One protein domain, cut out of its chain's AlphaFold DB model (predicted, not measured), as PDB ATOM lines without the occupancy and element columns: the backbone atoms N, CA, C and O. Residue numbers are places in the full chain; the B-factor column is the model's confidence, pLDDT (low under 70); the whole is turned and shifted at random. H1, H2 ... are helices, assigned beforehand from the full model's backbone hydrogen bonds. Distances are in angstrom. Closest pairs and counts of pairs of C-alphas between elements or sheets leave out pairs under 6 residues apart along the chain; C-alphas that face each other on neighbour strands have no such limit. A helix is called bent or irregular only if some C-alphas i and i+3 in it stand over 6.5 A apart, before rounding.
ATOM      1  N   GLU A  41     -60.390   0.552 -24.194       95.12
ATOM      2  CA  GLU A  41     -59.926   1.868 -24.639       95.12
ATOM      3  C   GLU A  41     -59.890   2.884 -23.488       95.12
ATOM      4  O   GLU A  41     -58.906   3.616 -23.346       95.12
ATOM      5  N   ARG A  42     -60.892   2.881 -22.597       95.31
ATOM      6  CA  ARG A  42     -60.872   3.716 -21.382       95.31
ATOM      7  C   ARG A  42     -59.690   3.403 -20.472       95.31
ATOM      8  O   ARG A  42     -59.033   4.331 -19.994       95.31
ATOM      9  N   GLU A  43     -59.388   2.127 -20.250       96.62
ATOM     10  CA  GLU A  43     -58.236   1.746 -19.430       96.62
ATOM     11  C   GLU A  43     -56.912   2.163 -20.095       96.62
ATOM     12  O   GLU A  43     -56.014   2.710 -19.441       96.62
ATOM     13  N   ALA A  44     -56.791   1.979 -21.413       96.56
ATOM     14  CA  ALA A  44     -55.629   2.429 -22.173       96.56
ATOM     15  C   ALA A  44     -55.454   3.959 -22.112       96.56
ATOM     16  O   ALA A  44     -54.330   4.444 -21.928       96.56
ATOM     17  N   ALA A  45     -56.551   4.717 -22.197       95.88
ATOM     18  CA  ALA A  45     -56.549   6.170 -22.061       95.88
ATOM     19  C   ALA A  45     -56.072   6.608 -20.667       95.88
ATOM     20  O   ALA A  45     -55.228   7.502 -20.558       95.88
ATOM     21  N   GLN A  46     -56.519   5.935 -19.604       97.75
ATOM     22  CA  GLN A  46     -56.078   6.231 -18.241       97.75
ATOM     23  C   GLN A  46     -54.579   5.959 -18.053       97.75
ATOM     24  O   GLN A  46     -53.841   6.828 -17.581       97.75
ATOM     25  N   ARG A  47     -54.080   4.814 -18.541       97.75
ATOM     26  CA  ARG A  47     -52.638   4.505 -18.525       97.75
ATOM     27  C   ARG A  47     -51.817   5.534 -19.315       97.75
ATOM     28  O   ARG A  47     -50.687   5.859 -18.936       97.75
ATOM     29  N   ALA A  48     -52.360   6.064 -20.413       97.44
ATOM     30  CA  ALA A  48     -51.716   7.124 -21.185       97.44
ATOM     31  C   ALA A  48     -51.663   8.454 -20.411       97.44
ATOM     32  O   ALA A  48     -50.619   9.117 -20.424       97.44
ATOM     33  N   MET A  49     -52.737   8.814 -19.700       97.12
ATOM     34  CA  MET A  49     -52.771   9.995 -18.831       97.12
ATOM     35  C   MET A  49     -51.755   9.892 -17.691       97.12
ATOM     36  O   MET A  49     -50.957  10.813 -17.509       97.12
ATOM     37  N   ASP A  50     -51.691   8.756 -16.996       98.00
ATOM     38  CA  ASP A  50     -50.725   8.540 -15.909       98.00
ATOM     39  C   ASP A  50     -49.280   8.669 -16.400       98.00
ATOM     40  O   ASP A  50     -48.430   9.309 -15.770       98.00
ATOM     41  N   LYS A  51     -48.998   8.129 -17.590       97.56
ATOM     42  CA  LYS A  51     -47.687   8.254 -18.235       97.56
ATOM     43  C   LYS A  51     -47.355   9.702 -18.593       97.56
ATOM     44  O   LYS A  51     -46.189  10.099 -18.496       97.56
ATOM     45  N   LEU A  52     -48.342  10.492 -19.010       97.75
ATOM     46  CA  LEU A  52     -48.166  11.916 -19.285       97.75
ATOM     47  C   LEU A  52     -47.858  12.673 -17.990       97.75
ATOM     48  O   LEU A  52     -46.861  13.396 -17.942       97.75
ATOM     49  N   VAL A  53     -48.624  12.438 -16.926       97.25
ATOM     50  CA  VAL A  53     -48.392  13.041 -15.604       97.25
ATOM     51  C   VAL A  53     -46.995  12.695 -15.083       97.25
ATOM     52  O   VAL A  53     -46.259  13.580 -14.640       97.25
ATOM     53  N   ALA A  54     -46.577  11.433 -15.194       97.38
ATOM     54  CA  ALA A  54     -45.238  11.008 -14.798       97.38
ATOM     55  C   ALA A  54     -44.139  11.741 -15.591       97.38
ATOM     56  O   ALA A  54     -43.157  12.211 -15.013       97.38
ATOM     57  N   ARG A  55     -44.310  11.898 -16.911       95.12
ATOM     58  CA  ARG A  55     -43.355  12.628 -17.763       95.12
ATOM     59  C   ARG A  55     -43.278  14.110 -17.422       95.12
ATOM     60  O   ARG A  55     -42.176  14.656 -17.395       95.12
ATOM     61  N   VAL A  56     -44.416  14.744 -17.139       97.19
ATOM     62  CA  VAL A  56     -44.467  16.151 -16.720       97.19
ATOM     63  C   VAL A  56     -43.692  16.341 -15.413       97.19
ATOM     64  O   VAL A  56     -42.818  17.205 -15.359       97.19
ATOM     65  N   LYS A  57     -43.893  15.467 -14.418       94.56
ATOM     66  CA  LYS A  57     -43.153  15.511 -13.141       94.56
ATOM     67  C   LYS A  57     -41.639  15.354 -13.323       94.56
ATOM     68  O   LYS A  57     -40.852  16.072 -12.708       94.56
ATOM     69  N   VAL A  58     -41.201  14.444 -14.195       96.00
ATOM     70  CA  VAL A  58     -39.765  14.268 -14.492       96.00
ATOM     71  C   VAL A  58     -39.183  15.502 -15.191       96.00
ATOM     72  O   VAL A  58     -38.068  15.928 -14.871       96.00
ATOM     73  N   ALA A  59     -39.923  16.097 -16.129       93.69
ATOM     74  CA  ALA A  59     -39.503  17.318 -16.811       93.69
ATOM     75  C   ALA A  59     -39.383  18.501 -15.834       93.69
ATOM     76  O   ALA A  59     -38.401  19.246 -15.891       93.69
ATOM     77  N   GLU A  60     -40.328  18.628 -14.904       91.50
ATOM     78  CA  GLU A  60     -40.320  19.637 -13.844       91.50
ATOM     79  C   GLU A  60     -39.092  19.499 -12.933       91.50
ATOM     80  O   GLU A  60     -38.321  20.452 -12.784       91.50
ATOM     81  N   LEU A  61     -38.831  18.295 -12.413       95.19
ATOM     82  CA  LEU A  61     -37.648  18.012 -11.592       95.19
ATOM     83  C   LEU A  61     -36.344  18.318 -12.336       95.19
ATOM     84  O   LEU A  61     -35.420  18.911 -11.775       95.19
ATOM     85  N   THR A  62     -36.272  17.959 -13.618       96.31
ATOM     86  CA  THR A  62     -35.094  18.229 -14.454       96.31
ATOM     87  C   THR A  62     -34.872  19.730 -14.637       96.31
ATOM     88  O   THR A  62     -33.735  20.210 -14.560       96.31
ATOM     89  N   ARG A  63     -35.949  20.494 -14.859       89.00
ATOM     90  CA  ARG A  63     -35.896  21.955 -14.988       89.00
ATOM     91  C   ARG A  63     -35.447  22.611 -13.681       89.00
ATOM     92  O   ARG A  63     -34.562  23.464 -13.719       89.00
ATOM     93  N   MET A  64     -36.000  22.181 -12.549       88.06
ATOM     94  CA  MET A  64     -35.639  22.676 -11.216       88.06
ATOM     95  C   MET A  64     -34.166  22.401 -10.892       88.06
ATOM     96  O   MET A  64     -33.442  23.305 -10.476       88.06
ATOM     97  N   LEU A  65     -33.688  21.181 -11.154       94.81
ATOM     98  CA  LEU A  65     -32.284  20.823 -10.956       94.81
ATOM     99  C   LEU A  65     -31.359  21.698 -11.810       94.81
ATOM    100  O   LEU A  65     -30.365  22.221 -11.308       94.81
ATOM    101  N   ARG A  66     -31.700  21.898 -13.090       93.31
ATOM    102  CA  ARG A  66     -30.925  22.765 -13.987       93.31
ATOM    103  C   ARG A  66     -30.896  24.213 -13.488       93.31
ATOM    104  O   ARG A  66     -29.835  24.829 -13.534       93.31
ATOM    105  N   ALA A  67     -32.014  24.734 -12.981       87.31
ATOM    106  CA  ALA A  67     -32.081  26.072 -12.397       87.31
ATOM    107  C   ALA A  67     -31.202  26.195 -11.141       87.31
ATOM    108  O   ALA A  67     -30.417  27.137 -11.040       87.31
ATOM    109  N   ARG A  68     -31.250  25.212 -10.230       88.44
ATOM    110  CA  ARG A  68     -30.390  25.179  -9.034       88.44
ATOM    111  C   ARG A  68     -28.905  25.129  -9.394       88.44
ATOM    112  O   ARG A  68     -28.114  25.864  -8.817       88.44
ATOM    113  N   LEU A  69     -28.519  24.309 -10.371       92.69
ATOM    114  CA  LEU A  69     -27.127  24.236 -10.828       92.69
ATOM    115  C   LEU A  69     -26.662  25.542 -11.490       92.69
ATOM    116  O   LEU A  69     -25.551  25.993 -11.220       92.69
ATOM    117  N   ALA A  70     -27.512  26.177 -12.304       90.94
ATOM    118  CA  ALA A  70     -27.218  27.485 -12.889       90.94
ATOM    119  C   ALA A  70     -27.050  28.561 -11.806       90.94
ATOM    120  O   ALA A  70     -26.127  29.370 -11.881       90.94
ATOM    121  N   LEU A  71     -27.890  28.526 -10.769       86.25
ATOM    122  CA  LEU A  71     -27.795  29.425  -9.624       86.25
ATOM    123  C   LEU A  71     -26.492  29.221  -8.847       86.25
ATOM    124  O   LEU A  71     -25.822  30.194  -8.517       86.25
ATOM    125  N   VAL A  72     -26.115  27.974  -8.557       89.19
ATOM    126  CA  VAL A  72     -24.843  27.675  -7.884       89.19
ATOM    127  C   VAL A  72     -23.675  28.194  -8.719       89.19
ATOM    128  O   VAL A  72     -22.812  28.877  -8.177       89.19
ATOM    129  N   GLY A  73     -23.689  27.958 -10.034       90.88
ATOM    130  CA  GLY A  73     -22.693  28.518 -10.948       90.88
ATOM    131  C   GLY A  73     -22.635  30.045 -10.873       90.88
ATOM    132  O   GLY A  73     -21.561  30.613 -10.700       90.88
ATOM    133  N   PHE A  74     -23.787  30.716 -10.912       92.06
ATOM    134  CA  PHE A  74     -23.878  32.169 -10.772       92.06
ATOM    135  C   PHE A  74     -23.319  32.654  -9.424       92.06
ATOM    136  O   PHE A  74     -22.482  33.552  -9.394       92.06
ATOM    137  N   LYS A  75     -23.695  32.028  -8.303       90.19
ATOM    138  CA  LYS A  75     -23.173  32.387  -6.973       90.19
ATOM    139  C   LYS A  75     -21.655  32.231  -6.891       90.19
ATOM    140  O   LYS A  75     -21.002  33.112  -6.338       90.19
ATOM    141  N   VAL A  76     -21.112  31.156  -7.464       91.12
ATOM    142  CA  VAL A  76     -19.664  30.899  -7.532       91.12
ATOM    143  C   VAL A  76     -18.958  31.954  -8.386       91.12
ATOM    144  O   VAL A  76     -17.901  32.436  -7.999       91.12
ATOM    145  N   HIS A  77     -19.540  32.358  -9.515       93.88
ATOM    146  CA  HIS A  77     -18.938  33.366 -10.393       93.88
ATOM    147  C   HIS A  77     -19.020  34.795  -9.847       93.88
ATOM    148  O   HIS A  77     -18.146  35.608 -10.141       93.88
ATOM    149  N   HIS A  78     -20.047  35.103  -9.056       92.88
ATOM    150  CA  HIS A  78     -20.280  36.449  -8.530       92.88
ATOM    151  C   HIS A  78     -19.885  36.614  -7.055       92.88
ATOM    152  O   HIS A  78     -20.102  37.688  -6.500       92.88
ATOM    153  N   ASN A  79     -19.305  35.584  -6.422       91.12
ATOM    154  CA  ASN A  79     -18.958  35.566  -4.992       91.12
ATOM    155  C   ASN A  79     -20.122  36.022  -4.089       91.12
ATOM    156  O   ASN A  79     -19.936  36.713  -3.089       91.12
ATOM    157  N   LEU A  80     -21.353  35.649  -4.453       87.12
ATOM    158  CA  LEU A  80     -22.554  36.001  -3.697       87.12
ATOM    159  C   LEU A  80     -22.757  34.978  -2.578       87.12
ATOM    160  O   LEU A  80     -23.548  34.040  -2.705       87.12
ATOM    161  N   GLU A  81     -22.026  35.136  -1.477       82.94
ATOM    162  CA  GLU A  81     -22.046  34.175  -0.367       82.94
ATOM    163  C   GLU A  81     -23.383  34.137   0.405       82.94
ATOM    164  O   GLU A  81     -23.678  33.141   1.059       82.94
ATOM    165  N   ALA A  82     -24.261  35.138   0.269       73.31
ATOM    166  CA  ALA A  82     -25.334  35.353   1.249       73.31
ATOM    167  C   ALA A  82     -26.789  35.213   0.761       73.31
ATOM    168  O   ALA A  82     -27.698  35.513   1.527       73.31
ATOM    169  N   LEU A  83     -27.066  34.764  -0.471       75.81
ATOM    170  CA  LEU A  83     -28.461  34.540  -0.893       75.81
ATOM    171  C   LEU A  83     -28.918  33.111  -0.543       75.81
ATOM    172  O   LEU A  83     -28.414  32.158  -1.160       75.81
ATOM    173  N   PRO A  84     -29.826  32.931   0.442       80.69
ATOM    174  CA  PRO A  84     -30.376  31.624   0.774       80.69
ATOM    175  C   PRO A  84     -31.193  31.101  -0.408       80.69
ATOM    176  O   PRO A  84     -31.964  31.832  -1.029       80.69
ATOM    177  N   ILE A  85     -31.006  29.820  -0.717       73.06
ATOM    178  CA  ILE A  85     -31.652  29.146  -1.850       73.06
ATOM    179  C   ILE A  85     -33.183  29.257  -1.743       73.06
ATOM    180  O   ILE A  85     -33.844  29.523  -2.743       73.06
ATOM    181  N   ASP A  86     -33.728  29.199  -0.527       80.38
ATOM    182  CA  ASP A  86     -35.170  29.266  -0.253       80.38
ATOM    183  C   ASP A  86     -35.831  30.596  -0.654       80.38
ATOM    184  O   ASP A  86     -37.039  30.642  -0.911       80.38
ATOM    185  N   ALA A  87     -35.075  31.699  -0.677       75.81
ATOM    186  CA  ALA A  87     -35.595  32.994  -1.121       75.81
ATOM    187  C   ALA A  87     -35.770  33.017  -2.643       75.81
ATOM    188  O   ALA A  87     -36.773  33.510  -3.156       75.81
ATOM    189  N   LEU A  88     -34.821  32.413  -3.357       67.75
ATOM    190  CA  LEU A  88     -34.854  32.310  -4.810       67.75
ATOM    191  C   LEU A  88     -35.870  31.269  -5.266       67.75
ATOM    192  O   LEU A  88     -36.576  31.506  -6.235       67.75
ATOM    193  N   GLU A  89     -36.018  30.149  -4.557       72.06
ATOM    194  CA  GLU A  89     -37.046  29.153  -4.885       72.06
ATOM    195  C   GLU A  89     -38.454  29.724  -4.821       72.06
ATOM    196  O   GLU A  89     -39.257  29.432  -5.700       72.06
ATOM    197  N   ARG A  90     -38.734  30.604  -3.857       79.50
ATOM    198  CA  ARG A  90     -39.997  31.352  -3.826       79.50
ATOM    199  C   ARG A  90     -40.153  32.266  -5.037       79.50
ATOM    200  O   ARG A  90     -41.240  32.341  -5.603       79.50
ATOM    201  N   GLU A  91     -39.085  32.917  -5.485       72.25
ATOM    202  CA  GLU A  91     -39.116  33.752  -6.689       72.25
ATOM    203  C   GLU A  91     -39.314  32.924  -7.976       72.25
ATOM    204  O   GLU A  91     -40.068  33.312  -8.865       72.25
ATOM    205  N   PHE A  92     -38.689  31.749  -8.074       68.12
ATOM    206  CA  PHE A  92     -38.863  30.843  -9.210       68.12
ATOM    207  C   PHE A  92     -40.237  30.163  -9.199       68.12
ATOM    208  O   PHE A  92     -40.865  30.055 -10.250       68.12
ATOM    209  N   ALA A  93     -40.733  29.741  -8.037       72.25
ATOM    210  CA  ALA A  93     -42.061  29.151  -7.896       72.25
ATOM    211  C   ALA A  93     -43.159  30.158  -8.263       72.25
ATOM    212  O   ALA A  93     -44.114  29.801  -8.943       72.25
ATOM    213  N   THR A  94     -42.994  31.427  -7.890       73.62
ATOM    214  CA  THR A  94     -43.936  32.491  -8.269       73.62
ATOM    215  C   THR A  94     -43.834  32.845  -9.754       73.62
ATOM    216  O   THR A  94     -44.859  32.889 -10.427       73.62
ATOM    217  N   LYS A  95     -42.622  33.009 -10.305       69.06
ATOM    218  CA  LYS A  95     -42.426  33.360 -11.728       69.06
ATOM    219  C   LYS A  95     -42.763  32.247 -12.720       69.06
ATOM    220  O   LYS A  95     -43.088  32.546 -13.862       69.06
ATOM    221  N   PHE A  96     -42.632  30.979 -12.333       62.69
ATOM    222  CA  PHE A  96     -42.856  29.851 -13.246       62.69
ATOM    223  C   PHE A  96     -44.070  28.992 -12.894       62.69
ATOM    224  O   PHE A  96     -44.538  28.263 -13.764       62.69
TER     225      PHE A  96
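This is residues 41 to 96 of the 446 residues of an uncharacterized protein of Exidia glandulosa HHB12029 (UniProt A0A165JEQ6). One long, straight helix, H1, makes the length of this rod, and a short helix, H2, folds back at a slant beside the later part of it, after a turn through residues 79 to 84. The first part of H1, residues 41 to 63, sticks out free of the rest. The printed part has 56 residues with two named helices, H1 then H2 along the chain, and no named strand; the class is all helix. It is extended, with a radius of gyration of the C-alphas of 17.0 A, and spans 56 by 19 by 13 A.

H1, residues 41 to 78, is the longest helix, with 38 residues. H2, residues 85 to 96, follows it after a short link of 6 residues. The two helices are near each other, with 11 pairs of C-alphas within 10 A, and their closest C-alphas are 8.3 A apart. Residues 41 to 63 of H1 stand free. In H1 and H2 every O i to N i+4 pair is within hydrogen-bond range.

H1 begins at C-alpha 41, at (-59.926, 1.868, -24.639), and ends at C-alpha 78, at (-20.280, 36.449, -8.530), 55.0 A from first to last C-alpha. H2 runs 16.0 A, from C-alpha 85 to C-alpha 96 at (-42.856, 29.851, -13.246). Neither helix is bent.

The C-alphas of Glu 41 and Asn 79 are the two farthest apart, at 56.6 A. Without residues 41 to 63, the remaining 33 residues span 25 by 18 by 11 A. The printed part has no cut. The mean pLDDT of the printed part is 88.0; it is under 70 at residues 88, 92 and 95 to 96.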